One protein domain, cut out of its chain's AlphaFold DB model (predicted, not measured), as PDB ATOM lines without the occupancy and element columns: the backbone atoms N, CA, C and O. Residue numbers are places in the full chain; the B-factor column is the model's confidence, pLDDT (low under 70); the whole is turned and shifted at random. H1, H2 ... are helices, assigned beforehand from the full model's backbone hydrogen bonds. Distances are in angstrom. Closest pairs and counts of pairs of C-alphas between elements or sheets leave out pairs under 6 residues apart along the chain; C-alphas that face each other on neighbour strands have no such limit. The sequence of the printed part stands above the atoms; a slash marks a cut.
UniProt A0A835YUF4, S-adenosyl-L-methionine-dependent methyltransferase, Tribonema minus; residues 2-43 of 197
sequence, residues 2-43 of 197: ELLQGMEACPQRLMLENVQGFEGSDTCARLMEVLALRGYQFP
ATOM      1  N   GLU A   2     160.217 162.673 110.884       74.25
ATOM      2  CA  GLU A   2     160.252 163.053 109.464       74.25
ATOM      3  C   GLU A   2     161.615 163.584 109.001       74.25
ATOM      4  O   GLU A   2     162.062 163.253 107.910       74.25
ATOM      5  N   LEU A   3     162.330 164.320 109.863       81.31
ATOM      6  CA  LEU A   3     163.665 164.823 109.530       81.31
ATOM      7  C   LEU A   3     164.632 163.696 109.152       81.31
ATOM      8  O   LEU A   3     165.239 163.777 108.095       81.31
ATOM      9  N   LEU A   4     164.729 162.622 109.946       83.62
ATOM     10  CA  LEU A   4     165.652 161.513 109.662       83.62
ATOM     11  C   LEU A   4     165.270 160.742 108.388       83.62
ATOM     12  O   LEU A   4     166.147 160.227 107.696       83.62
ATOM     13  N   GLN A   5     163.973 160.684 108.069       81.31
ATOM     14  CA  GLN A   5     163.478 160.068 106.835       81.31
ATOM     15  C   GLN A   5     163.917 160.852 105.593       81.31
ATOM     16  O   GLN A   5     164.239 160.240 104.580       81.31
ATOM     17  N   GLY A   6     163.959 162.184 105.686       84.06
ATOM     18  CA  GLY A   6     164.336 163.078 104.589       84.06
ATOM     19  C   GLY A   6     165.821 163.444 104.512       84.06
ATOM     20  O   GLY A   6     166.191 164.232 103.648       84.06
ATOM     21  N   MET A   7     166.684 162.927 105.398       88.56
ATOM     22  CA  MET A   7     168.121 163.235 105.352       88.56
ATOM     23  C   MET A   7     168.787 162.579 104.137       88.56
ATOM     24  O   MET A   7     168.850 161.349 104.060       88.56
ATOM     25  N   GLU A   8     169.357 163.400 103.249       87.25
ATOM     26  CA  GLU A   8     170.175 162.943 102.114       87.25
ATOM     27  C   GLU A   8     171.401 162.144 102.584       87.25
ATOM     28  O   GLU A   8     171.696 161.079 102.046       87.25
ATOM     29  N   ALA A   9     172.066 162.614 103.646       89.56
ATOM     30  CA  ALA A   9     173.175 161.930 104.303       89.56
ATOM     31  C   ALA A   9     172.800 161.581 105.749       89.56
ATOM     32  O   ALA A   9     172.707 162.458 106.610       89.56
ATOM     33  N   CYS A  10     172.574 160.298 106.028       89.75
ATOM     34  CA  CYS A  10     172.263 159.846 107.382       89.75
ATOM     35  C   CYS A  10     173.516 159.755 108.269       89.75
ATOM     36  O   CYS A  10     174.592 159.403 107.779       89.75
ATOM     37  N   PRO A  11     173.381 160.014 109.585       91.88
ATOM     38  CA  PRO A  11     174.413 159.675 110.557       91.88
ATOM     39  C   PRO A  11     174.830 158.206 110.442       91.88
ATOM     40  O   PRO A  11     173.995 157.323 110.297       91.88
ATOM     41  N   GLN A  12     176.126 157.927 110.547       90.06
ATOM     42  CA  GLN A  12     176.615 156.544 110.499       90.06
ATOM     43  C   GLN A  12     176.250 155.759 111.763       90.06
ATOM     44  O   GLN A  12     176.073 154.547 111.724       90.06
ATOM     45  N   ARG A  13     176.175 156.453 112.902       89.69
ATOM     46  CA  ARG A  13     175.966 155.867 114.227       89.69
ATOM     47  C   ARG A  13     175.035 156.758 115.036       89.69
ATOM     48  O   ARG A  13     175.145 157.983 114.988       89.69
ATOM     49  N   LEU A  14     174.138 156.130 115.786       90.38
ATOM     50  CA  LEU A  14     173.211 156.784 116.702       90.38
ATOM     51  C   LEU A  14     173.272 156.075 118.052       90.38
ATOM     52  O   LEU A  14     173.343 154.851 118.118       90.38
ATOM     53  N   MET A  15     173.217 156.856 119.125       89.19
ATOM     54  CA  MET A  15     173.064 156.357 120.486       89.19
ATOM     55  C   MET A  15     171.920 157.121 121.136       89.19
ATOM     56  O   MET A  15     171.853 158.346 121.026       89.19
ATOM     57  N   LEU A  16     171.025 156.395 121.796       90.75
ATOM     58  CA  LEU A  16     169.869 156.962 122.471       90.75
ATOM     59  C   LEU A  16     169.907 156.567 123.943       90.75
ATOM     60  O   LEU A  16     169.998 155.385 124.265       90.75
ATOM     61  N   GLU A  17     169.806 157.562 124.815       90.19
ATOM     62  CA  GLU A  17     169.514 157.374 126.232       90.19
ATOM     63  C   GLU A  17     168.064 157.793 126.473       90.19
ATOM     64  O   GLU A  17     167.578 158.754 125.866       90.19
ATOM     65  N   ASN A  18     167.347 157.018 127.285       91.38
ATOM     66  CA  ASN A  18     166.002 157.365 127.705       91.38
ATOM     67  C   ASN A  18     165.641 156.667 129.019       91.38
ATOM     68  O   ASN A  18     166.326 155.751 129.475       91.38
ATOM     69  N   VAL A  19     164.519 157.082 129.600       87.31
ATOM     70  CA  VAL A  19     163.997 156.531 130.849       87.31
ATOM     71  C   VAL A  19     163.493 155.096 130.686       87.31
ATOM     72  O   VAL A  19     163.003 154.707 129.625       87.31
ATOM     73  N   GLN A  20     163.545 154.330 131.778       84.38
ATOM     74  CA  GLN A  20     162.953 152.993 131.853       84.38
ATOM     75  C   GLN A  20     161.472 153.017 131.442       84.38
ATOM     76  O   GLN A  20     160.715 153.884 131.885       84.38
ATOM     77  N   GLY A  21     161.058 152.051 130.621       87.00
ATOM     78  CA  GLY A  21     159.711 151.960 130.060       87.00
ATOM     79  C   GLY A  21     159.563 152.651 128.702       87.00
ATOM     80  O   GLY A  21     158.539 152.465 128.043       87.00
ATOM     81  N   PHE A  22     160.566 153.409 128.242       90.38
ATOM     82  CA  PHE A  22     160.565 153.975 126.893       90.38
ATOM     83  C   PHE A  22     160.464 152.889 125.820       90.38
ATOM     84  O   PHE A  22     159.745 153.069 124.839       90.38
ATOM     85  N   GLU A  23     161.131 151.757 126.025       87.62
ATOM     86  CA  GLU A  23     161.173 150.607 125.127       87.62
ATOM     87  C   GLU A  23     159.785 150.061 124.761       87.62
ATOM     88  O   GLU A  23     159.594 149.592 123.643       87.62
ATOM     89  N   GLY A  24     158.807 150.182 125.666       90.06
ATOM     90  CA  GLY A  24     157.421 149.758 125.452       90.06
ATOM     91  C   GLY A  24     156.494 150.850 124.911       90.06
ATOM     92  O   GLY A  24     155.290 150.632 124.825       90.06
ATOM     93  N   SER A  25     157.014 152.039 124.599       94.94
ATOM     94  CA  SER A  25     156.200 153.174 124.151       94.94
ATOM     95  C   SER A  25     155.964 153.185 122.638       94.94
ATOM     96  O   SER A  25     156.845 152.826 121.855       94.94
ATOM     97  N   ASP A  26     154.831 153.752 122.211       95.12
ATOM     98  CA  ASP A  26     154.542 154.019 120.791       95.12
ATOM     99  C   ASP A  26     155.623 154.885 120.128       95.12
ATOM    100  O   ASP A  26     155.905 154.769 118.936       95.12
ATOM    101  N   THR A  27     156.265 155.763 120.907       93.44
ATOM    102  CA  THR A  27     157.361 156.603 120.408       93.44
ATOM    103  C   THR A  27     158.590 155.761 120.079       93.44
ATOM    104  O   THR A  27     159.208 155.986 119.041       93.44
ATOM    105  N   CYS A  28     158.936 154.781 120.915       91.56
ATOM    106  CA  CYS A  28     160.015 153.841 120.618       91.56
ATOM    107  C   CYS A  28     159.675 152.993 119.388       91.56
ATOM    108  O   CYS A  28     160.486 152.920 118.469       91.56
ATOM    109  N   ALA A  29     158.455 152.452 119.303       91.50
ATOM    110  CA  ALA A  29     158.022 151.661 118.149       91.50
ATOM    111  C   ALA A  29     158.187 152.432 116.827       91.50
ATOM    112  O   ALA A  29     158.823 151.943 115.891       91.50
ATOM    113  N   ARG A  30     157.715 153.685 116.783       92.62
ATOM    114  CA  ARG A  30     157.888 154.565 115.616       92.62
ATOM    115  C   ARG A  30     159.356 154.869 115.319       92.62
ATOM    116  O   ARG A  30     159.733 154.957 114.154       92.62
ATOM    117  N   LEU A  31     160.194 155.038 116.346       91.88
ATOM    118  CA  LEU A  31     161.626 155.297 116.157       91.88
ATOM    119  C   LEU A  31     162.294 154.116 115.464       91.88
ATOM    120  O   LEU A  31     163.015 154.305 114.488       91.88
ATOM    121  N   MET A  32     162.029 152.915 115.965       90.75
ATOM    122  CA  MET A  32     162.609 151.680 115.451       90.75
ATOM    123  C   MET A  32     162.197 151.428 114.000       90.75
ATOM    124  O   MET A  32     163.047 151.060 113.194       90.75
ATOM    125  N   GLU A  33     160.941 151.706 113.640       92.00
ATOM    126  CA  GLU A  33     160.465 151.630 112.253       92.00
ATOM    127  C   GLU A  33     161.256 152.566 111.329       92.00
ATOM    128  O   GLU A  33     161.782 152.139 110.300       92.00
ATOM    129  N   VAL A  34     161.410 153.838 111.713       91.94
ATOM    130  CA  VAL A  34     162.157 154.812 110.905       91.94
ATOM    131  C   VAL A  34     163.630 154.433 110.781       91.94
ATOM    132  O   VAL A  34     164.200 154.537 109.697       91.94
ATOM    133  N   LEU A  35     164.251 153.980 111.866       92.50
ATOM    134  CA  LEU A  35     165.643 153.545 111.850       92.50
ATOM    135  C   LEU A  35     165.841 152.306 110.963       92.50
ATOM    136  O   LEU A  35     166.778 152.282 110.163       92.50
ATOM    137  N   ALA A  36     164.931 151.331 111.021       90.75
ATOM    138  CA  ALA A  36     164.963 150.157 110.153       90.75
ATOM    139  C   ALA A  36     164.817 150.538 108.669       90.75
ATOM    140  O   ALA A  36     165.599 150.082 107.836       90.75
ATOM    141  N   LEU A  37     163.886 151.442 108.336       91.12
ATOM    142  CA  LEU A  37     163.707 151.958 106.970       91.12
ATOM    143  C   LEU A  37     164.943 152.698 106.437       91.12
ATOM    144  O   LEU A  37     165.179 152.726 105.230       91.12
ATOM    145  N   ARG A  38     165.741 153.305 107.321       91.19
ATOM    146  CA  ARG A  38     167.006 153.970 106.968       91.19
ATOM    147  C   ARG A  38     168.219 153.035 107.019       91.19
ATOM    148  O   ARG A  38     169.336 153.503 106.829       91.19
ATOM    149  N   GLY A  39     168.010 151.732 107.224       90.44
ATOM    150  CA  GLY A  39     169.062 150.717 107.175       90.44
ATOM    151  C   GLY A  39     169.965 150.674 108.409       90.44
ATOM    152  O   GLY A  39     171.036 150.072 108.345       90.44
ATOM    153  N   TYR A  40     169.565 151.292 109.526       90.69
ATOM    154  CA  TYR A  40     170.317 151.164 110.772       90.69
ATOM    155  C   TYR A  40     170.226 149.733 111.296       90.69
ATOM    156  O   TYR A  40     169.148 149.140 111.365       90.69
ATOM    157  N   GLN A  41     171.374 149.198 111.700       84.31
ATOM    158  CA  GLN A  41     171.457 147.901 112.349       84.31
ATOM    159  C   GLN A  41     171.433 148.077 113.860       84.31
ATOM    160  O   GLN A  41     172.086 148.961 114.416       84.31
ATOM    161  N   PHE A  42     170.691 147.194 114.520       79.06
ATOM    162  CA  PHE A  42     170.672 147.111 115.967       79.06
ATOM    163  C   PHE A  42     171.533 145.928 116.392       79.06
ATOM    164  O   PHE A  42     171.352 144.829 115.862       79.06
ATOM    165  N   PRO A  43     172.469 146.126 117.326       69.44
ATOM    166  CA  PRO A  43     173.267 145.035 117.856       69.44
ATOM    167  C   PRO A  43     172.347 143.936 118.403       69.44
ATOM    168  O   PRO A  43     171.513 144.197 119.266       69.44
TER     169      PRO A  43
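This is residues 2 to 43 of the 197 residues of the protein "S-adenosyl-L-methionine-dependent methyltransferase" of Tribonema minus (UniProt A0A835YUF4). With little regular structure, the printed part is a wide loop, residues 6 to 25, that runs from the short helix H1 round to the beginning of H2, the longer helix, which lies along one side of the loop and comes back near H1. After H2, residues 38 to 43 fold back as a tail. The printed part has 42 residues, 16 of them in two named helices, H1 then H2, with no named strand; the class is all helix. It is elongated, 32 by 19 by 14 A, and only just compact, close to loose, with a radius of gyration of the C-alphas of 11.0 A.

H1, residues 2 to 5, begins at C-alpha 2 (160.252, 163.053, 109.464). H2, residues 26 to 37, is 16.7 A long and ends at C-alpha 37 (163.707, 151.958, 106.970).

H1 and H2 are close but not clearly touching; their closest C-alphas, of Gln 5 and Val 34, are 6.8 A apart. In H2 every O i to N i+4 pair is within hydrogen-bond range; H1 is too short for such a pair.

The C-alphas farthest apart, of Glu 8 and Gln 20, are 32.2 A apart. The link from H1 to H2 is long, 20 residues. The printed part has no cut. Residue 43 alone has a pLDDT under 70.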